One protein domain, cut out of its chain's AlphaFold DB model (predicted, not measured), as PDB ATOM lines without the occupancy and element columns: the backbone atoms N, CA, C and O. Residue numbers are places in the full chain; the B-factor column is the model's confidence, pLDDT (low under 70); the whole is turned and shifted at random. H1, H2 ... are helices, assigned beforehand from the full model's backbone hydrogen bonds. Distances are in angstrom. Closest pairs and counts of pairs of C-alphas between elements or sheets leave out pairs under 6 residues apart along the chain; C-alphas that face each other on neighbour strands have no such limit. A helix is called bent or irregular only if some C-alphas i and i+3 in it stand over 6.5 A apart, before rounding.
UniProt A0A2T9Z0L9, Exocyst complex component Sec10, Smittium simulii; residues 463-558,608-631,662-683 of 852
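Overview. This is residues 463 to 558, 608 to 631 and 662 to 683 of the 852 residues of the protein "Exocyst complex component Sec10" of Smittium simulii (UniProt A0A2T9Z0L9). A long helical hairpin of H2 and H3a, with the shorter H5 packed along both, makes a three-helix up-and-down bundle, each helix running against the one before it in the chain. H1 folds back on the first part of H2, while the bent helix H3 goes on past that end of the bundle as the arm H3b, whose residues 549 to 557 stick out with Gly 558; H4 slants past the same end. The printed part has 142 residues with five named helices, H1 to H5 in chain order, and no named strand; its class is all helix. It is a rod of 66 by 29 by 29 A, only just loose and close to compact, with a radius of gyration of the C-alphas of 17.8 A.

Along the chain. H1, residues 463 to 475, begins with C-alpha 463 at (-35.789, -20.438, -35.099) and is 19.0 A long. H2, residues 479 to 509, is 43.7 A long, with a kink of 29 degrees near residue 497. H3, residues 511 to 557, was assigned as one helix by its hydrogen bonds but is bent: C-alphas 538 and 541 are 6.8 A apart. Its arms are H3a, residues 511 to 538, 40.8 A, and H3b, residues 541 to 557, 24.6 A, at a steep tilt of 41 degrees. H4, residues 608 to 631, is 34.2 A long. H5, residues 667 to 683, is 21.5 A long and ends with C-alpha 683 at (-12.473, -19.256, -14.972); it is irregular, with C-alphas 677 and 680 7.5 A apart.

Arrangement. H2 and H3a form a helical hairpin at a shallow tilt of 14 degrees; they touch through residues 499 to 507 of H2, closest at the C-alphas of Ala 506 and Phe 514, 4.7 A. H5 touches H3a, opposite ways at 7 degrees, a shallow tilt, closest at the C-alphas of Lys 533 and Ser 667, 6.1 A. H5 touches residues 484 to 496 of H2, closest at the C-alphas of Gln 496 and Leu 677, 6.1 A. H1 and H2 are a helical hairpin, touching closest at the C-alphas of Ser 473 and Pro 479, 5.0 A. H4 and H5 only just touch, with 3 pairs of C-alphas within 8 A, closest at Ala 618 and Asp 668, 7.1 A. H3b and H4 are near each other; H1 and H5 are apart. Every O i to N i+4 pair is within hydrogen-bond range in H3a, H3b and H4, against 6 of 9 in H1, 24 of 27 in H2 and 11 of 13 in H5.

Size, cuts and confidence. The two farthest C-alphas, of Ser 510 and Gly 558, are 66.6 A apart. Residues 559 to 607 and 632 to 661 are not printed, with C-alpha gaps of 35.9 A and 17.1 A across the cuts. The links H1 to H2 and H2 to H3 are tight. The mean pLDDT of the printed part is 76.9; residues 549 to 558, 608 to 631 and 662 to 663 are under 70.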
ATOM      1  N   ASN A 463     -34.753 -19.980 -34.168       89.56
ATOM      2  CA  ASN A 463     -35.789 -20.438 -35.099       89.56
ATOM      3  C   ASN A 463     -35.983 -21.954 -35.024       89.56
ATOM      4  O   ASN A 463     -37.105 -22.452 -35.071       89.56
ATOM      5  N   LEU A 464     -34.882 -22.679 -34.873       88.38
ATOM      6  CA  LEU A 464     -34.863 -24.125 -34.817       88.38
ATOM      7  C   LEU A 464     -35.437 -24.647 -33.483       88.38
ATOM      8  O   LEU A 464     -36.317 -25.501 -33.498       88.38
ATOM      9  N   VAL A 465     -35.084 -24.047 -32.338       91.00
ATOM     10  CA  VAL A 465     -35.708 -24.347 -31.030       91.00
ATOM     11  C   VAL A 465     -37.224 -24.111 -31.055       91.00
ATOM     12  O   VAL A 465     -37.983 -24.917 -30.517       91.00
ATOM     13  N   GLN A 466     -37.677 -23.026 -31.689       90.12
ATOM     14  CA  GLN A 466     -39.103 -22.702 -31.802       90.12
ATOM     15  C   GLN A 466     -39.851 -23.633 -32.767       90.12
ATOM     16  O   GLN A 466     -40.983 -24.024 -32.479       90.12
ATOM     17  N   GLY A 467     -39.231 -23.992 -33.893       88.31
ATOM     18  CA  GLY A 467     -39.803 -24.906 -34.882       88.31
ATOM     19  C   GLY A 467     -39.921 -26.332 -34.349       88.31
ATOM     20  O   GLY A 467     -41.006 -26.916 -34.363       88.31
ATOM     21  N   ASP A 468     -38.834 -26.866 -33.793       89.56
ATOM     22  CA  ASP A 468     -38.777 -28.258 -33.345       89.56
ATOM     23  C   ASP A 468     -39.642 -28.508 -32.112       89.56
ATOM     24  O   ASP A 468     -40.142 -29.619 -31.925       89.56
ATOM     25  N   TRP A 469     -39.913 -27.477 -31.306       92.06
ATOM     26  CA  TRP A 469     -40.833 -27.582 -30.176       92.06
ATOM     27  C   TRP A 469     -42.219 -28.112 -30.574       92.06
ATOM     28  O   TRP A 469     -42.810 -28.905 -29.835       92.06
ATOM     29  N   GLN A 470     -42.738 -27.736 -31.747       88.31
ATOM     30  CA  GLN A 470     -44.048 -28.205 -32.217       88.31
ATOM     31  C   GLN A 470     -44.062 -29.723 -32.424       88.31
ATOM     32  O   GLN A 470     -45.002 -30.404 -32.020       88.31
ATOM     33  N   THR A 471     -42.990 -30.267 -32.996       88.38
ATOM     34  CA  THR A 471     -42.842 -31.712 -33.194       88.38
ATOM     35  C   THR A 471     -42.556 -32.414 -31.868       88.38
ATOM     36  O   THR A 471     -43.196 -33.416 -31.542       88.38
ATOM     37  N   ILE A 472     -41.637 -31.872 -31.066       91.19
ATOM     38  CA  ILE A 472     -41.195 -32.467 -29.801       91.19
ATOM     39  C   ILE A 472     -42.357 -32.574 -28.801       91.19
ATOM     40  O   ILE A 472     -42.518 -33.624 -28.176       91.19
ATOM     41  N   SER A 473     -43.188 -31.533 -28.683       90.06
ATOM     42  CA  SER A 473     -44.348 -31.491 -27.774       90.06
ATOM     43  C   SER A 473     -45.425 -32.533 -28.088       90.06
ATOM     44  O   SER A 473     -46.114 -32.994 -27.180       90.06
ATOM     45  N   ILE A 474     -45.550 -32.954 -29.349       89.00
ATOM     46  CA  ILE A 474     -46.534 -33.963 -29.771       89.00
ATOM     47  C   ILE A 474     -45.955 -35.380 -29.677       89.00
ATOM     48  O   ILE A 474     -46.648 -36.321 -29.280       89.00
ATOM     49  N   VAL A 475     -44.689 -35.551 -30.064       89.44
ATOM     50  CA  VAL A 475     -44.047 -36.868 -30.170       89.44
ATOM     51  C   VAL A 475     -43.665 -37.425 -28.801       89.44
ATOM     52  O   VAL A 475     -43.870 -38.613 -28.542       89.44
ATOM     53  N   PHE A 476     -43.120 -36.593 -27.911       89.19
ATOM     54  CA  PHE A 476     -42.500 -37.071 -26.680       89.19
ATOM     55  C   PHE A 476     -43.380 -36.841 -25.444       89.19
ATOM     56  O   PHE A 476     -43.886 -35.743 -25.238       89.19
ATOM     57  N   PRO A 477     -43.494 -37.834 -24.541       85.25
ATOM     58  CA  PRO A 477     -44.194 -37.667 -23.268       85.25
ATOM     59  C   PRO A 477     -43.606 -36.580 -22.362       85.25
ATOM     60  O   PRO A 477     -44.350 -35.980 -21.591       85.25
ATOM     61  N   ASN A 478     -42.282 -36.387 -22.383       84.94
ATOM     62  CA  ASN A 478     -41.583 -35.335 -21.639       84.94
ATOM     63  C   ASN A 478     -40.819 -34.434 -22.626       84.94
ATOM     64  O   ASN A 478     -39.635 -34.676 -22.871       84.94
ATOM     65  N   PRO A 479     -41.482 -33.429 -23.218       88.00
ATOM     66  CA  PRO A 479     -40.890 -32.626 -24.283       88.00
ATOM     67  C   PRO A 479     -39.821 -31.648 -23.785       88.00
ATOM     68  O   PRO A 479     -38.828 -31.431 -24.478       88.00
ATOM     69  N   ALA A 480     -39.959 -31.113 -22.567       87.44
ATOM     70  CA  ALA A 480     -38.987 -30.183 -21.987       87.44
ATOM     71  C   ALA A 480     -37.599 -30.817 -21.820       87.44
ATOM     72  O   ALA A 480     -36.592 -30.187 -22.132       87.44
ATOM     73  N   TYR A 481     -37.540 -32.089 -21.410       84.88
ATOM     74  CA  TYR A 481     -36.274 -32.817 -21.308       84.88
ATOM     75  C   TYR A 481     -35.561 -32.957 -22.658       84.88
ATOM     76  O   TYR A 481     -34.352 -32.746 -22.751       84.88
ATOM     77  N   ILE A 482     -36.307 -33.301 -23.712       88.06
ATOM     78  CA  ILE A 482     -35.744 -33.469 -25.056       88.06
ATOM     79  C   ILE A 482     -35.222 -32.131 -25.573       88.06
ATOM     80  O   ILE A 482     -34.092 -32.066 -26.053       88.06
ATOM     81  N   LEU A 483     -36.006 -31.063 -25.399       90.56
ATOM     82  CA  LEU A 483     -35.606 -29.719 -25.795       90.56
ATOM     83  C   LEU A 483     -34.350 -29.256 -25.038       90.56
ATOM     84  O   LEU A 483     -33.439 -28.703 -25.647       90.56
ATOM     85  N   GLN A 484     -34.251 -29.543 -23.738       89.19
ATOM     86  CA  GLN A 484     -33.062 -29.244 -22.937       89.19
ATOM     87  C   GLN A 484     -31.813 -29.962 -23.467       89.19
ATOM     88  O   GLN A 484     -30.774 -29.331 -23.650       89.19
ATOM     89  N   MET A 485     -31.906 -31.271 -23.722       84.62
ATOM     90  CA  MET A 485     -30.792 -32.071 -24.251       84.62
ATOM     91  C   MET A 485     -30.352 -31.594 -25.634       84.62
ATOM     92  O   MET A 485     -29.167 -31.591 -25.963       84.62
ATOM     93  N   PHE A 486     -31.318 -31.175 -26.438       89.00
ATOM     94  CA  PHE A 486     -31.088 -30.655 -27.765       89.00
ATOM     95  C   PHE A 486     -30.391 -29.288 -27.737       89.00
ATOM     96  O   PHE A 486     -29.347 -29.134 -28.367       89.00
ATOM     97  N   ILE A 487     -30.878 -28.338 -26.928       91.50
ATOM     98  CA  ILE A 487     -30.225 -27.035 -26.724       91.50
ATOM     99  C   ILE A 487     -28.804 -27.225 -26.192       91.50
ATOM    100  O   ILE A 487     -27.874 -26.631 -26.735       91.50
ATOM    101  N   LYS A 488     -28.616 -28.089 -25.183       89.25
ATOM    102  CA  LYS A 488     -27.290 -28.394 -24.630       89.25
ATOM    103  C   LYS A 488     -26.314 -28.802 -25.737       89.25
ATOM    104  O   LYS A 488     -25.226 -28.244 -25.835       89.25
ATOM    105  N   ARG A 489     -26.736 -29.695 -26.634       87.50
ATOM    106  CA  ARG A 489     -25.900 -30.129 -27.758       87.50
ATOM    107  C   ARG A 489     -25.566 -29.006 -28.741       87.50
ATOM    108  O   ARG A 489     -24.437 -28.960 -29.221       87.50
ATOM    109  N   ILE A 490     -26.507 -28.108 -29.047       89.19
ATOM    110  CA  ILE A 490     -26.232 -26.945 -29.913       89.19
ATOM    111  C   ILE A 490     -25.138 -26.070 -29.290       89.19
ATOM    112  O   ILE A 490     -24.220 -25.639 -29.991       89.19
ATOM    113  N   PHE A 491     -25.205 -25.847 -27.974       91.12
ATOM    114  CA  PHE A 491     -24.198 -25.077 -27.249       91.12
ATOM    115  C   PHE A 491     -22.827 -25.767 -27.256       91.12
ATOM    116  O   PHE A 491     -21.845 -25.132 -27.630       91.12
ATOM    117  N   GLU A 492     -22.763 -27.060 -26.930       87.31
ATOM    118  CA  GLU A 492     -21.504 -27.818 -26.805       87.31
ATOM    119  C   GLU A 492     -20.824 -28.152 -28.138       87.31
ATOM    120  O   GLU A 492     -19.603 -28.274 -28.202       87.31
ATOM    121  N   GLN A 493     -21.588 -28.357 -29.212       84.00
ATOM    122  CA  GLN A 493     -21.024 -28.797 -30.493       84.00
ATOM    123  C   GLN A 493     -20.913 -27.650 -31.489       84.00
ATOM    124  O   GLN A 493     -19.847 -27.426 -32.058       84.00
ATOM    125  N   THR A 494     -22.000 -26.912 -31.705       85.25
ATOM    126  CA  THR A 494     -22.066 -25.910 -32.772       85.25
ATOM    127  C   THR A 494     -21.511 -24.568 -32.309       85.25
ATOM    128  O   THR A 494     -20.595 -24.029 -32.930       85.25
ATOM    129  N   ILE A 495     -22.043 -24.033 -31.205       89.44
ATOM    130  CA  ILE A 495     -21.658 -22.710 -30.700       89.44
ATOM    131  C   ILE A 495     -20.235 -22.755 -30.141       89.44
ATOM    132  O   ILE A 495     -19.427 -21.901 -30.499       89.44
ATOM    133  N   GLN A 496     -19.903 -23.756 -29.324       89.88
ATOM    134  CA  GLN A 496     -18.571 -23.891 -28.736       89.88
ATOM    135  C   GLN A 496     -17.477 -24.066 -29.793       89.88
ATOM    136  O   GLN A 496     -16.488 -23.342 -29.749       89.88
ATOM    137  N   SER A 497     -17.666 -24.938 -30.792       87.81
ATOM    138  CA  SER A 497     -16.653 -25.136 -31.840       87.81
ATOM    139  C   SER A 497     -16.367 -23.856 -32.631       87.81
ATOM    140  O   SER A 497     -15.214 -23.588 -32.975       87.81
ATOM    141  N   TYR A 498     -17.397 -23.054 -32.910       86.88
ATOM    142  CA  TYR A 498     -17.225 -21.774 -33.586       86.88
ATOM    143  C   TYR A 498     -16.591 -20.718 -32.669       86.88
ATOM    144  O   TYR A 498     -15.663 -20.022 -33.082       86.88
ATOM    145  N   LEU A 499     -17.049 -20.622 -31.417       89.31
ATOM    146  CA  LEU A 499     -16.527 -19.670 -30.442       89.31
ATOM    147  C   LEU A 499     -15.037 -19.905 -30.164       89.31
ATOM    148  O   LEU A 499     -14.273 -18.942 -30.151       89.31
ATOM    149  N   ASP A 500     -14.615 -21.161 -30.006       89.38
ATOM    150  CA  ASP A 500     -13.211 -21.519 -29.787       89.38
ATOM    151  C   ASP A 500     -12.335 -21.050 -30.960       89.38
ATOM    152  O   ASP A 500     -11.309 -20.407 -30.743       89.38
ATOM    153  N   LYS A 501     -12.774 -21.270 -32.209       86.75
ATOM    154  CA  LYS A 501     -12.066 -20.792 -33.414       86.75
ATOM    155  C   LYS A 501     -12.004 -19.268 -33.487       86.75
ATOM    156  O   LYS A 501     -10.956 -18.704 -33.804       86.75
ATOM    157  N   LEU A 502     -13.119 -18.595 -33.202       85.25
ATOM    158  CA  LEU A 502     -13.210 -17.136 -33.214       85.25
ATOM    159  C   LEU A 502     -12.265 -16.517 -32.179       85.25
ATOM    160  O   LEU A 502     -11.528 -15.581 -32.497       85.25
ATOM    161  N   LEU A 503     -12.253 -17.052 -30.957       87.56
ATOM    162  CA  LEU A 503     -11.412 -16.557 -29.873       87.56
ATOM    163  C   LEU A 503      -9.933 -16.892 -30.093       87.56
ATOM    164  O   LEU A 503      -9.090 -16.028 -29.853       87.56
ATOM    165  N   GLU A 504      -9.607 -18.073 -30.624       88.38
ATOM    166  CA  GLU A 504      -8.232 -18.435 -30.992       88.38
ATOM    167  C   GLU A 504      -7.678 -17.496 -32.079       88.38
ATOM    168  O   GLU A 504      -6.538 -17.032 -31.998       88.38
ATOM    169  N   ASN A 505      -8.490 -17.159 -33.085       82.25
ATOM    170  CA  ASN A 505      -8.103 -16.207 -34.124       82.25
ATOM    171  C   ASN A 505      -7.943 -14.789 -33.561       82.25
ATOM    172  O   ASN A 505      -6.946 -14.128 -33.845       82.25
ATOM    173  N   ALA A 506      -8.865 -14.334 -32.710       83.56
ATOM    174  CA  ALA A 506      -8.767 -13.027 -32.064       83.56
ATOM    175  C   ALA A 506      -7.510 -12.903 -31.181       83.56
ATOM    176  O   ALA A 506      -6.861 -11.854 -31.185       83.56
ATOM    177  N   GLU A 507      -7.133 -13.972 -30.470       85.25
ATOM    178  CA  GLU A 507      -5.919 -14.024 -29.648       85.25
ATOM    179  C   GLU A 507      -4.637 -13.937 -30.490       85.25
ATOM    180  O   GLU A 507      -3.692 -13.254 -30.084       85.25
ATOM    181  N   LYS A 508      -4.620 -14.537 -31.691       84.12
ATOM    182  CA  LYS A 508      -3.501 -14.423 -32.647       84.12
ATOM    183  C   LYS A 508      -3.299 -12.995 -33.162       84.12
ATOM    184  O   LYS A 508      -2.156 -12.615 -33.407       84.12
ATOM    185  N   LEU A 509      -4.370 -12.209 -33.324       81.06
ATOM    186  CA  LEU A 509      -4.270 -10.809 -33.754       81.06
ATOM    187  C   LEU A 509      -3.739  -9.920 -32.627       81.06
ATOM    188  O   LEU A 509      -2.694  -9.282 -32.758       81.06
ATOM    189  N   SER A 510      -4.471  -9.837 -31.516       81.44
ATOM    190  CA  SER A 510      -4.029  -9.080 -30.350       81.44
ATOM    191  C   SER A 510      -4.809  -9.460 -29.096       81.44
ATOM    192  O   SER A 510      -6.001  -9.765 -29.138       81.44
ATOM    193  N   LYS A 511      -4.164  -9.321 -27.932       83.31
ATOM    194  CA  LYS A 511      -4.821  -9.520 -26.630       83.31
ATOM    195  C   LYS A 511      -6.027  -8.587 -26.423       83.31
ATOM    196  O   LYS A 511      -6.970  -8.955 -25.737       83.31
ATOM    197  N   HIS A 512      -6.016  -7.403 -27.042       81.00
ATOM    198  CA  HIS A 512      -7.133  -6.450 -27.026       81.00
ATOM    199  C   HIS A 512      -8.330  -6.947 -27.839       81.00
ATOM    200  O   HIS A 512      -9.465  -6.938 -27.365       81.00
ATOM    201  N   THR A 513      -8.057  -7.422 -29.056       81.00
ATOM    202  CA  THR A 513      -9.056  -8.001 -29.960       81.00
ATOM    203  C   THR A 513      -9.721  -9.203 -29.305       81.00
ATOM    204  O   THR A 513     -10.943  -9.290 -29.313       81.00
ATOM    205  N   PHE A 514      -8.940 -10.065 -28.647       87.00
ATOM    206  CA  PHE A 514      -9.455 -11.174 -27.848       87.00
ATOM    207  C   PHE A 514     -10.412 -10.720 -26.734       87.00
ATOM    208  O   PHE A 514     -11.531 -11.217 -26.663       87.00
ATOM    209  N   LEU A 515     -10.023  -9.758 -25.886       85.88
ATOM    210  CA  LEU A 515     -10.866  -9.301 -24.766       85.88
ATOM    211  C   LEU A 515     -12.170  -8.642 -25.244       85.88
ATOM    212  O   LEU A 515     -13.223  -8.837 -24.637       85.88
ATOM    213  N   ARG A 516     -12.118  -7.882 -26.345       83.19
ATOM    214  CA  ARG A 516     -13.309  -7.296 -26.975       83.19
ATOM    215  C   ARG A 516     -14.210  -8.363 -27.597       83.19
ATOM    216  O   ARG A 516     -15.408  -8.328 -27.340       83.19
ATOM    217  N   ALA A 517     -13.640  -9.310 -28.345       84.12
ATOM    218  CA  ALA A 517     -14.370 -10.424 -28.949       84.12
ATOM    219  C   ALA A 517     -15.021 -11.328 -27.890       84.12
ATOM    220  O   ALA A 517     -16.157 -11.764 -28.058       84.12
ATOM    221  N   LEU A 518     -14.338 -11.567 -26.767       88.06
ATOM    222  CA  LEU A 518     -14.872 -12.310 -25.629       88.06
ATOM    223  C   LEU A 518     -16.093 -11.604 -25.024       88.06
ATOM    224  O   LEU A 518     -17.128 -12.238 -24.831       88.06
ATOM    225  N   ALA A 519     -15.993 -10.295 -24.772       86.38
ATOM    226  CA  ALA A 519     -17.096  -9.506 -24.225       86.38
ATOM    227  C   ALA A 519     -18.294  -9.432 -25.185       86.38
ATOM    228  O   ALA A 519     -19.431  -9.635 -24.762       86.38
ATOM    229  N   SER A 520     -18.056  -9.190 -26.480       84.44
ATOM    230  CA  SER A 520     -19.126  -9.124 -27.481       84.44
ATOM    231  C   SER A 520     -19.816 -10.475 -27.676       84.44
ATOM    232  O   SER A 520     -21.042 -10.524 -27.750       84.44
ATOM    233  N   SER A 521     -19.054 -11.573 -27.707       89.31
ATOM    234  CA  SER A 521     -19.605 -12.928 -27.810       89.31
ATOM    235  C   SER A 521     -20.405 -13.303 -26.563       89.31
ATOM    236  O   SER A 521     -21.512 -13.813 -26.688       89.31
ATOM    237  N   HIS A 522     -19.910 -12.975 -25.363       91.00
ATOM    238  CA  HIS A 522     -20.639 -13.190 -24.109       91.00
ATOM    239  C   HIS A 522     -21.963 -12.413 -24.053       91.00
ATOM    240  O   HIS A 522     -22.999 -12.972 -23.672       91.00
ATOM    241  N   ALA A 523     -21.956 -11.147 -24.482       88.50
ATOM    242  CA  ALA A 523     -23.160 -10.326 -24.565       88.50
ATOM    243  C   ALA A 523     -24.174 -10.912 -25.558       88.50
ATOM    244  O   ALA A 523     -25.359 -11.036 -25.240       88.50
ATOM    245  N   ALA A 524     -23.717 -11.339 -26.738       88.69
ATOM    246  CA  ALA A 524     -24.568 -11.962 -27.747       88.69
ATOM    247  C   ALA A 524     -25.162 -13.301 -27.262       88.69
ATOM    248  O   ALA A 524     -26.369 -13.520 -27.397       88.69
ATOM    249  N   THR A 525     -24.372 -14.160 -26.605       92.12
ATOM    250  CA  THR A 525     -24.874 -15.401 -25.987       92.12
ATOM    251  C   THR A 525     -25.903 -15.104 -24.896       92.12
ATOM    252  O   THR A 525     -26.938 -15.768 -24.816       92.12
ATOM    253  N   SER A 526     -25.676 -14.071 -24.080       90.69
ATOM    254  CA  SER A 526     -26.626 -13.643 -23.048       90.69
ATOM    255  C   SER A 526     -27.950 -13.167 -23.651       90.69
ATOM    256  O   SER A 526     -29.016 -13.464 -23.114       90.69
ATOM    257  N   GLN A 527     -27.913 -12.470 -24.789       90.50
ATOM    258  CA  GLN A 527     -29.121 -12.078 -25.516       90.50
ATOM    259  C   GLN A 527     -29.872 -13.284 -26.088       90.50
ATOM    260  O   GLN A 527     -31.096 -13.337 -25.964       90.50
ATOM    261  N   LEU A 528     -29.170 -14.263 -26.671       92.38
ATOM    262  CA  LEU A 528     -29.785 -15.512 -27.130       92.38
ATOM    263  C   LEU A 528     -30.510 -16.217 -25.978       92.38
ATOM    264  O   LEU A 528     -31.680 -16.564 -26.110       92.38
ATOM    265  N   ILE A 529     -29.846 -16.373 -24.833       92.62
ATOM    266  CA  ILE A 529     -30.430 -17.029 -23.658       92.62
ATOM    267  C   ILE A 529     -31.658 -16.282 -23.164       92.62
ATOM    268  O   ILE A 529     -32.674 -16.918 -22.908       92.62
ATOM    269  N   LYS A 530     -31.615 -14.947 -23.092       90.94
ATOM    270  CA  LYS A 530     -32.794 -14.143 -22.742       90.94
ATOM    271  C   LYS A 530     -33.958 -14.411 -23.696       90.94
ATOM    272  O   LYS A 530     -35.072 -14.636 -23.235       90.94
ATOM    273  N   LYS A 531     -33.711 -14.463 -25.010       91.81
ATOM    274  CA  LYS A 531     -34.755 -14.782 -25.999       91.81
ATOM    275  C   LYS A 531     -35.314 -16.202 -25.820       91.81
ATOM    276  O   LYS A 531     -36.528 -16.380 -25.873       91.81
ATOM    277  N   ILE A 532     -34.462 -17.199 -25.561       92.12
ATOM    278  CA  ILE A 532     -34.912 -18.579 -25.306       92.12
ATOM    279  C   ILE A 532     -35.676 -18.669 -23.976       92.12
ATOM    280  O   ILE A 532     -36.686 -19.358 -23.917       92.12
ATOM    281  N   LYS A 533     -35.266 -17.945 -22.926       90.12
ATOM    282  CA  LYS A 533     -35.989 -17.880 -21.644       90.12
ATOM    283  C   LYS A 533     -37.388 -17.284 -21.793       90.12
ATOM    284  O   LYS A 533     -38.314 -17.775 -21.159       90.12
ATOM    285  N   VAL A 534     -37.556 -16.257 -22.633       89.81
ATOM    286  CA  VAL A 534     -38.886 -15.707 -22.950       89.81
ATOM    287  C   VAL A 534     -39.758 -16.788 -23.590       89.81
ATOM    288  O   VAL A 534     -40.865 -17.031 -23.122       89.81
ATOM    289  N   PHE A 535     -39.234 -17.510 -24.585       90.00
ATOM    290  CA  PHE A 535     -39.947 -18.634 -25.198       90.00
ATOM    291  C   PHE A 535     -40.258 -19.765 -24.198       90.00
ATOM    292  O   PHE A 535     -41.358 -20.320 -24.206       90.00
ATOM    293  N   ASP A 536     -39.319 -20.089 -23.308       88.62
ATOM    294  CA  ASP A 536     -39.510 -21.085 -22.252       88.62
ATOM    295  C   ASP A 536     -40.647 -20.684 -21.303       88.62
ATOM    296  O   ASP A 536     -41.513 -21.497 -20.985       88.62
ATOM    297  N   PHE A 537     -40.693 -19.418 -20.895       86.00
ATOM    298  CA  PHE A 537     -41.746 -18.903 -20.026       86.00
ATOM    299  C   PHE A 537     -43.117 -18.855 -20.715       86.00
ATOM    300  O   PHE A 537     -44.118 -19.217 -20.101       86.00
ATOM    301  N   GLU A 538     -43.178 -18.426 -21.976       86.38
ATOM    302  CA  GLU A 538     -44.444 -18.235 -22.693       86.38
ATOM    303  C   GLU A 538     -45.051 -19.543 -23.218       86.38
ATOM    304  O   GLU A 538     -46.274 -19.670 -23.275       86.38
ATOM    305  N   VAL A 539     -44.221 -20.516 -23.607       87.69
ATOM    306  CA  VAL A 539     -44.678 -21.695 -24.361       87.69
ATOM    307  C   VAL A 539     -44.342 -23.007 -23.652       87.69
ATOM    308  O   VAL A 539     -45.230 -23.832 -23.427       87.69
ATOM    309  N   VAL A 540     -43.077 -23.217 -23.285       86.38
ATOM    310  CA  VAL A 540     -42.595 -24.516 -22.773       86.38
ATOM    311  C   VAL A 540     -43.104 -24.782 -21.358       86.38
ATOM    312  O   VAL A 540     -43.648 -25.850 -21.076       86.38
ATOM    313  N   THR A 541     -42.967 -23.805 -20.468       84.12
ATOM    314  CA  THR A 541     -43.319 -23.922 -19.050       84.12
ATOM    315  C   THR A 541     -44.824 -24.148 -18.848       84.12
ATOM    316  O   THR A 541     -45.173 -25.112 -18.162       84.12
ATOM    317  N   PRO A 542     -45.739 -23.380 -19.479       82.38
ATOM    318  CA  PRO A 542     -47.174 -23.647 -19.386       82.38
ATOM    319  C   PRO A 542     -47.551 -25.035 -19.913       82.38
ATOM    320  O   PRO A 542     -48.342 -25.737 -19.284       82.38
ATOM    321  N   HIS A 543     -46.953 -25.467 -21.027       83.62
ATOM    322  CA  HIS A 543     -47.209 -26.789 -21.594       83.62
ATOM    323  C   HIS A 543     -46.758 -27.920 -20.657       83.62
ATOM    324  O   HIS A 543     -47.515 -28.861 -20.420       83.62
ATOM    325  N   SER A 544     -45.568 -27.809 -20.060       80.12
ATOM    326  CA  SER A 544     -45.079 -28.774 -19.069       80.12
ATOM    327  C   SER A 544     -45.979 -28.856 -17.834       80.12
ATOM    328  O   SER A 544     -46.257 -29.956 -17.367       80.12
ATOM    329  N   ILE A 545     -46.491 -27.723 -17.339       76.88
ATOM    330  CA  ILE A 545     -47.412 -27.697 -16.188       76.88
ATOM    331  C   ILE A 545     -48.713 -28.440 -16.511       76.88
ATOM    332  O   ILE A 545     -49.191 -29.218 -15.685       76.88
ATOM    333  N   VAL A 546     -49.284 -28.227 -17.702       78.62
ATOM    334  CA  VAL A 546     -50.502 -28.933 -18.133       78.62
ATOM    335  C   VAL A 546     -50.242 -30.436 -18.239       78.62
ATOM    336  O   VAL A 546     -51.011 -31.223 -17.691       78.62
ATOM    337  N   LEU A 547     -49.124 -30.847 -18.844       77.62
ATOM    338  CA  LEU A 547     -48.753 -32.263 -18.937       77.62
ATOM    339  C   LEU A 547     -48.540 -32.913 -17.561       77.62
ATOM    340  O   LEU A 547     -48.931 -34.062 -17.348       77.62
ATOM    341  N   GLU A 548     -47.930 -32.205 -16.609       71.94
ATOM    342  CA  GLU A 548     -47.774 -32.681 -15.231       71.94
ATOM    343  C   GLU A 548     -49.118 -32.772 -14.494       71.94
ATOM    344  O   GLU A 548     -49.349 -33.728 -13.745       71.94
ATOM    345  N   ALA A 549     -50.027 -31.821 -14.724       68.69
ATOM    346  CA  ALA A 549     -51.377 -31.845 -14.171       68.69
ATOM    347  C   ALA A 549     -52.192 -33.024 -14.722       68.69
ATOM    348  O   ALA A 549     -52.799 -33.752 -13.936       68.69
ATOM    349  N   ASP A 550     -52.135 -33.277 -16.031       66.75
ATOM    350  CA  ASP A 550     -52.802 -34.413 -16.675       66.75
ATOM    351  C   ASP A 550     -52.272 -35.750 -16.145       66.75
ATOM    352  O   ASP A 550     -53.050 -36.640 -15.797       66.75
ATOM    353  N   ARG A 551     -50.948 -35.882 -15.985       66.44
ATOM    354  CA  ARG A 551     -50.336 -37.062 -15.347       66.44
ATOM    355  C   ARG A 551     -50.791 -37.241 -13.901       66.44
ATOM    356  O   ARG A 551     -51.064 -38.363 -13.477       66.44
ATOM    357  N   SER A 552     -50.896 -36.148 -13.151       60.34
ATOM    358  CA  SER A 552     -51.352 -36.181 -11.759       60.34
ATOM    359  C   SER A 552     -52.824 -36.591 -11.658       60.34
ATOM    360  O   SER A 552     -53.176 -37.384 -10.791       60.34
ATOM    361  N   LEU A 553     -53.680 -36.120 -12.569       55.88
ATOM    362  CA  LEU A 553     -55.095 -36.502 -12.639       55.88
ATOM    363  C   LEU A 553     -55.292 -37.965 -13.057       55.88
ATOM    364  O   LEU A 553     -56.166 -38.641 -12.516       55.88
ATOM    365  N   LEU A 554     -54.465 -38.482 -13.972       53.25
ATOM    366  CA  LEU A 554     -54.463 -39.904 -14.332       53.25
ATOM    367  C   LEU A 554     -54.086 -40.789 -13.135       53.25
ATOM    368  O   LEU A 554     -54.717 -41.822 -12.924       53.25
ATOM    369  N   SER A 555     -53.158 -40.339 -12.284       46.31
ATOM    370  CA  SER A 555     -52.826 -41.035 -11.033       46.31
ATOM    371  C   SER A 555     -53.980 -41.079 -10.021       46.31
ATOM    372  O   SER A 555     -53.969 -41.952  -9.157       46.31
ATOM    373  N   PHE A 556     -54.961 -40.171 -10.102       41.31
ATOM    374  CA  PHE A 556     -56.177 -40.212  -9.275       41.31
ATOM    375  C   PHE A 556     -57.277 -41.099  -9.877       41.31
ATOM    376  O   PHE A 556     -58.042 -41.701  -9.130       41.31
ATOM    377  N   LYS A 557     -57.353 -41.216 -11.213       39.72
ATOM    378  CA  LYS A 557     -58.366 -42.031 -11.912       39.72
ATOM    379  C   LYS A 557     -58.097 -43.537 -11.907       39.72
ATOM    380  O   LYS A 557     -59.033 -44.295 -12.126       39.72
ATOM    381  N   GLY A 558     -56.875 -43.978 -11.612       39.12
ATOM    382  CA  GLY A 558     -56.545 -45.403 -11.456       39.12
ATOM    383  C   GLY A 558     -57.138 -46.079 -10.210       39.12
ATOM    384  O   GLY A 558     -56.790 -47.218  -9.937       39.12
ATOM    385  N   GLU A 608     -21.258 -37.652 -19.355       41.47
ATOM    386  CA  GLU A 608     -22.590 -37.386 -19.912       41.47
ATOM    387  C   GLU A 608     -23.730 -38.049 -19.122       41.47
ATOM    388  O   GLU A 608     -24.764 -37.430 -18.886       41.47
ATOM    389  N   GLN A 609     -23.569 -39.299 -18.664       38.50
ATOM    390  CA  GLN A 609     -24.588 -39.967 -17.835       38.50
ATOM    391  C   GLN A 609     -24.759 -39.317 -16.455       38.50
ATOM    392  O   GLN A 609     -25.880 -39.217 -15.954       38.50
ATOM    393  N   THR A 610     -23.667 -38.850 -15.848       38.88
ATOM    394  CA  THR A 610     -23.697 -38.176 -14.539       38.88
ATOM    395  C   THR A 610     -24.287 -36.769 -14.666       38.88
ATOM    396  O   THR A 610     -25.063 -36.331 -13.817       38.88
ATOM    397  N   GLU A 611     -24.002 -36.081 -15.768       46.41
ATOM    398  CA  GLU A 611     -24.625 -34.803 -16.106       46.41
ATOM    399  C   GLU A 611     -26.109 -34.918 -16.456       46.41
ATOM    400  O   GLU A 611     -26.885 -34.057 -16.050       46.41
ATOM    401  N   MET A 612     -26.536 -35.980 -17.144       42.78
ATOM    402  CA  MET A 612     -27.956 -36.220 -17.429       42.78
ATOM    403  C   MET A 612     -28.763 -36.424 -16.141       42.78
ATOM    404  O   MET A 612     -29.868 -35.899 -16.015       42.78
ATOM    405  N   ILE A 613     -28.188 -37.083 -15.131       39.75
ATOM    406  CA  ILE A 613     -28.781 -37.169 -13.788       39.75
ATOM    407  C   ILE A 613     -28.869 -35.776 -13.134       39.75
ATOM    408  O   ILE A 613     -29.879 -35.454 -12.509       39.75
ATOM    409  N   ASN A 614     -27.865 -34.913 -13.325       40.75
ATOM    410  CA  ASN A 614     -27.867 -33.535 -12.815       40.75
ATOM    411  C   ASN A 614     -28.849 -32.605 -13.558       40.75
ATOM    412  O   ASN A 614     -29.363 -31.657 -12.958       40.75
ATOM    413  N   ALA A 615     -29.129 -32.868 -14.837       39.19
ATOM    414  CA  ALA A 615     -30.153 -32.188 -15.632       39.19
ATOM    415  C   ALA A 615     -31.566 -32.602 -15.190       39.19
ATOM    416  O   ALA A 615     -32.427 -31.750 -14.981       39.19
ATOM    417  N   VAL A 616     -31.774 -33.896 -14.927       40.38
ATOM    418  CA  VAL A 616     -33.007 -34.423 -14.323       40.38
ATOM    419  C   VAL A 616     -33.216 -33.869 -12.910       40.38
ATOM    420  O   VAL A 616     -34.319 -33.447 -12.574       40.38
ATOM    421  N   ALA A 617     -32.160 -33.763 -12.099       37.44
ATOM    422  CA  ALA A 617     -32.219 -33.118 -10.787       37.44
ATOM    423  C   ALA A 617     -32.541 -31.611 -10.876       37.44
ATOM    424  O   ALA A 617     -33.267 -31.091 -10.027       37.44
ATOM    425  N   ALA A 618     -32.055 -30.913 -11.909       40.03
ATOM    426  CA  ALA A 618     -32.402 -29.515 -12.174       40.03
ATOM    427  C   ALA A 618     -33.870 -29.353 -12.605       40.03
ATOM    428  O   ALA A 618     -34.545 -28.461 -12.101       40.03
ATOM    429  N   MET A 619     -34.409 -30.258 -13.428       46.12
ATOM    430  CA  MET A 619     -35.843 -30.282 -13.750       46.12
ATOM    431  C   MET A 619     -36.711 -30.565 -12.522       46.12
ATOM    432  O   MET A 619     -37.720 -29.898 -12.330       46.12
ATOM    433  N   ILE A 620     -36.308 -31.488 -11.643       42.00
ATOM    434  CA  ILE A 620     -37.010 -31.735 -10.371       42.00
ATOM    435  C   ILE A 620     -36.952 -30.485  -9.475       42.00
ATOM    436  O   ILE A 620     -37.927 -30.155  -8.805       42.00
ATOM    437  N   SER A 621     -35.838 -29.745  -9.486       42.16
ATOM    438  CA  SER A 621     -35.718 -28.446  -8.810       42.16
ATOM    439  C   SER A 621     -36.661 -27.391  -9.414       42.16
ATOM    440  O   SER A 621     -37.350 -26.701  -8.660       42.16
ATOM    441  N   GLY A 622     -36.775 -27.322 -10.745       41.75
ATOM    442  CA  GLY A 622     -37.721 -26.465 -11.471       41.75
ATOM    443  C   GLY A 622     -39.188 -26.807 -11.188       41.75
ATOM    444  O   GLY A 622     -39.961 -25.929 -10.811       41.75
ATOM    445  N   ALA A 623     -39.558 -28.089 -11.232       43.72
ATOM    446  CA  ALA A 623     -40.893 -28.589 -10.885       43.72
ATOM    447  C   ALA A 623     -41.246 -28.332  -9.405       43.72
ATOM    448  O   ALA A 623     -42.370 -27.957  -9.067       43.72
ATOM    449  N   ASN A 624     -40.272 -28.430  -8.493       43.31
ATOM    450  CA  ASN A 624     -40.443 -28.042  -7.090       43.31
ATOM    451  C   ASN A 624     -40.611 -26.519  -6.910       43.31
ATOM    452  O   ASN A 624     -41.336 -26.084  -6.010       43.31
ATOM    453  N   LYS A 625     -39.972 -25.703  -7.760       47.56
ATOM    454  CA  LYS A 625     -40.129 -24.237  -7.810       47.56
ATOM    455  C   LYS A 625     -41.526 -23.856  -8.320       47.56
ATOM    456  O   LYS A 625     -42.174 -23.009  -7.712       47.56
ATOM    457  N   LEU A 626     -42.041 -24.563  -9.328       48.25
ATOM    458  CA  LEU A 626     -43.413 -24.427  -9.838       48.25
ATOM    459  C   LEU A 626     -44.470 -24.869  -8.811       48.25
ATOM    460  O   LEU A 626     -45.453 -24.163  -8.592       48.25
ATOM    461  N   ASN A 627     -44.233 -25.958  -8.076       48.31
ATOM    462  CA  ASN A 627     -45.096 -26.379  -6.966       48.31
ATOM    463  C   ASN A 627     -45.121 -25.370  -5.804       48.31
ATOM    464  O   ASN A 627     -46.149 -25.215  -5.143       48.31
ATOM    465  N   LYS A 628     -44.016 -24.652  -5.548       46.94
ATOM    466  CA  LYS A 628     -43.997 -23.528  -4.596       46.94
ATOM    467  C   LYS A 628     -44.834 -22.345  -5.080       46.94
ATOM    468  O   LYS A 628     -45.483 -21.716  -4.255       46.94
ATOM    469  N   ILE A 629     -44.854 -22.069  -6.383       45.72
ATOM    470  CA  ILE A 629     -45.659 -20.992  -6.979       45.72
ATOM    471  C   ILE A 629     -47.146 -21.341  -6.937       45.72
ATOM    472  O   ILE A 629     -47.947 -20.506  -6.530       45.72
ATOM    473  N   ARG A 630     -47.514 -22.593  -7.230       44.72
ATOM    474  CA  ARG A 630     -48.887 -23.090  -7.048       44.72
ATOM    475  C   ARG A 630     -49.352 -22.929  -5.596       44.72
ATOM    476  O   ARG A 630     -50.389 -22.333  -5.347       44.72
ATOM    477  N   LYS A 631     -48.518 -23.321  -4.626       40.16
ATOM    478  CA  LYS A 631     -48.797 -23.103  -3.194       40.16
ATOM    479  C   LYS A 631     -48.808 -21.629  -2.772       40.16
ATOM    480  O   LYS A 631     -49.454 -21.307  -1.783       40.16
ATOM    481  N   ASN A 662     -36.035 -16.252 -13.743       55.81
ATOM    482  CA  ASN A 662     -35.879 -17.340 -12.778       55.81
ATOM    483  C   ASN A 662     -37.031 -18.361 -12.707       55.81
ATOM    484  O   ASN A 662     -37.036 -19.191 -11.788       55.81
ATOM    485  N   PHE A 663     -38.002 -18.312 -13.625       62.72
ATOM    486  CA  PHE A 663     -39.255 -19.078 -13.507       62.72
ATOM    487  C   PHE A 663     -39.484 -20.155 -14.577       62.72
ATOM    488  O   PHE A 663     -40.412 -20.947 -14.432       62.72
ATOM    489  N   GLY A 664     -38.639 -20.215 -15.607       71.69
ATOM    490  CA  GLY A 664     -38.746 -21.203 -16.680       71.69
ATOM    491  C   GLY A 664     -38.109 -22.559 -16.347       71.69
ATOM    492  O   GLY A 664     -37.113 -22.621 -15.618       71.69
ATOM    493  N   VAL A 665     -38.667 -23.651 -16.886       80.19
ATOM    494  CA  VAL A 665     -38.169 -25.031 -16.694       80.19
ATOM    495  C   VAL A 665     -36.756 -25.214 -17.269       80.19
ATOM    496  O   VAL A 665     -35.975 -26.008 -16.745       80.19
ATOM    497  N   LEU A 666     -36.401 -24.457 -18.310       87.06
ATOM    498  CA  LEU A 666     -35.096 -24.495 -18.973       87.06
ATOM    499  C   LEU A 666     -34.115 -23.446 -18.434       87.06
ATOM    500  O   LEU A 666     -32.927 -23.524 -18.743       87.06
ATOM    501  N   SER A 667     -34.569 -22.492 -17.619       86.12
ATOM    502  CA  SER A 667     -33.768 -21.336 -17.184       86.12
ATOM    503  C   SER A 667     -32.421 -21.728 -16.564       86.12
ATOM    504  O   SER A 667     -31.378 -21.240 -16.999       86.12
ATOM    505  N   ASP A 668     -32.420 -22.655 -15.600       85.19
ATOM    506  CA  ASP A 668     -31.188 -23.107 -14.935       85.19
ATOM    507  C   ASP A 668     -30.257 -23.862 -15.897       85.19
ATOM    508  O   ASP A 668     -29.035 -23.814 -15.760       85.19
ATOM    509  N   ALA A 669     -30.822 -24.577 -16.873       86.88
ATOM    510  CA  ALA A 669     -30.051 -25.320 -17.861       86.88
ATOM    511  C   ALA A 669     -29.363 -24.387 -18.864       86.88
ATOM    512  O   ALA A 669     -28.207 -24.614 -19.209       86.88
ATOM    513  N   LEU A 670     -30.053 -23.329 -19.292       90.88
ATOM    514  CA  LEU A 670     -29.522 -22.323 -20.209       90.88
ATOM    515  C   LEU A 670     -28.370 -21.536 -19.579       90.88
ATOM    516  O   LEU A 670     -27.349 -21.328 -20.230       90.88
ATOM    517  N   GLU A 671     -28.501 -21.150 -18.307       89.75
ATOM    518  CA  GLU A 671     -27.413 -20.475 -17.585       89.75
ATOM    519  C   GLU A 671     -26.193 -21.381 -17.406       89.75
ATOM    520  O   GLU A 671     -25.063 -20.927 -17.561       89.75
ATOM    521  N   ARG A 672     -26.398 -22.683 -17.162       90.62
ATOM    522  CA  ARG A 672     -25.290 -23.652 -17.147       90.62
ATOM    523  C   ARG A 672     -24.608 -23.760 -18.509       90.62
ATOM    524  O   ARG A 672     -23.391 -23.665 -18.562       90.62
ATOM    525  N   CYS A 673     -25.372 -23.852 -19.602       91.81
ATOM    526  CA  CYS A 673     -24.804 -23.896 -20.957       91.81
ATOM    527  C   CYS A 673     -23.949 -22.654 -21.264       91.81
ATOM    528  O   CYS A 673     -22.910 -22.760 -21.913       91.81
ATOM    529  N   LYS A 674     -24.361 -21.474 -20.783       91.31
ATOM    530  CA  LYS A 674     -23.563 -20.245 -20.871       91.31
ATOM    531  C   LYS A 674     -22.267 -20.345 -20.077       91.31
ATOM    532  O   LYS A 674     -21.204 -20.025 -20.599       91.31
ATOM    533  N   ASP A 675     -22.374 -20.743 -18.813       90.69
ATOM    534  CA  ASP A 675     -21.231 -20.862 -17.915       90.69
ATOM    535  C   ASP A 675     -20.198 -21.841 -18.493       90.69
ATOM    536  O   ASP A 675     -19.017 -21.502 -18.558       90.69
ATOM    537  N   ASP A 676     -20.641 -23.001 -18.983       91.44
ATOM    538  CA  ASP A 676     -19.787 -24.041 -19.565       91.44
ATOM    539  C   ASP A 676     -19.071 -23.562 -20.839       91.44
ATOM    540  O   ASP A 676     -17.891 -23.858 -21.033       91.44
ATOM    541  N   LEU A 677     -19.736 -22.745 -21.664       91.94
ATOM    542  CA  LEU A 677     -19.156 -22.166 -22.878       91.94
ATOM    543  C   LEU A 677     -17.979 -21.217 -22.576       91.94
ATOM    544  O   LEU A 677     -17.002 -21.170 -23.322       91.94
ATOM    545  N   PHE A 678     -18.052 -20.460 -21.476       92.19
ATOM    546  CA  PHE A 678     -17.064 -19.425 -21.146       92.19
ATOM    547  C   PHE A 678     -16.100 -19.801 -20.013       92.19
ATOM    548  O   PHE A 678     -15.128 -19.074 -19.773       92.19
ATOM    549  N   ILE A 679     -16.301 -20.934 -19.330       90.38
ATOM    550  CA  ILE A 679     -15.509 -21.322 -18.152       90.38
ATOM    551  C   ILE A 679     -14.007 -21.421 -18.444       90.38
ATOM    552  O   ILE A 679     -13.191 -21.050 -17.599       90.38
ATOM    553  N   ALA A 680     -13.627 -21.849 -19.651       87.94
ATOM    554  CA  ALA A 680     -12.229 -21.967 -20.067       87.94
ATOM    555  C   ALA A 680     -11.512 -20.605 -20.183       87.94
ATOM    556  O   ALA A 680     -10.300 -20.520 -19.946       87.94
ATOM    557  N   PHE A 681     -12.262 -19.545 -20.503       87.50
ATOM    558  CA  PHE A 681     -11.751 -18.194 -20.748       87.50
ATOM    559  C   PHE A 681     -11.854 -17.296 -19.508       87.50
ATOM    560  O   PHE A 681     -10.936 -16.529 -19.205       87.50
ATOM    561  N   VAL A 682     -12.951 -17.412 -18.755       86.81
ATOM    562  CA  VAL A 682     -13.253 -16.557 -17.594       86.81
ATOM    563  C   VAL A 682     -12.774 -17.180 -16.279       86.81
ATOM    564  O   VAL A 682     -12.374 -16.468 -15.354       86.81
ATOM    565  N   GLY A 683     -12.756 -18.512 -16.195       82.81
ATOM    566  CA  GLY A 683     -12.473 -19.256 -14.972       82.81
ATOM    567  C   GLY A 683     -11.052 -19.080 -14.423       82.81
ATOM    568  O   GLY A 683     -10.088 -18.806 -15.141       82.81
TER     569      GLY A 683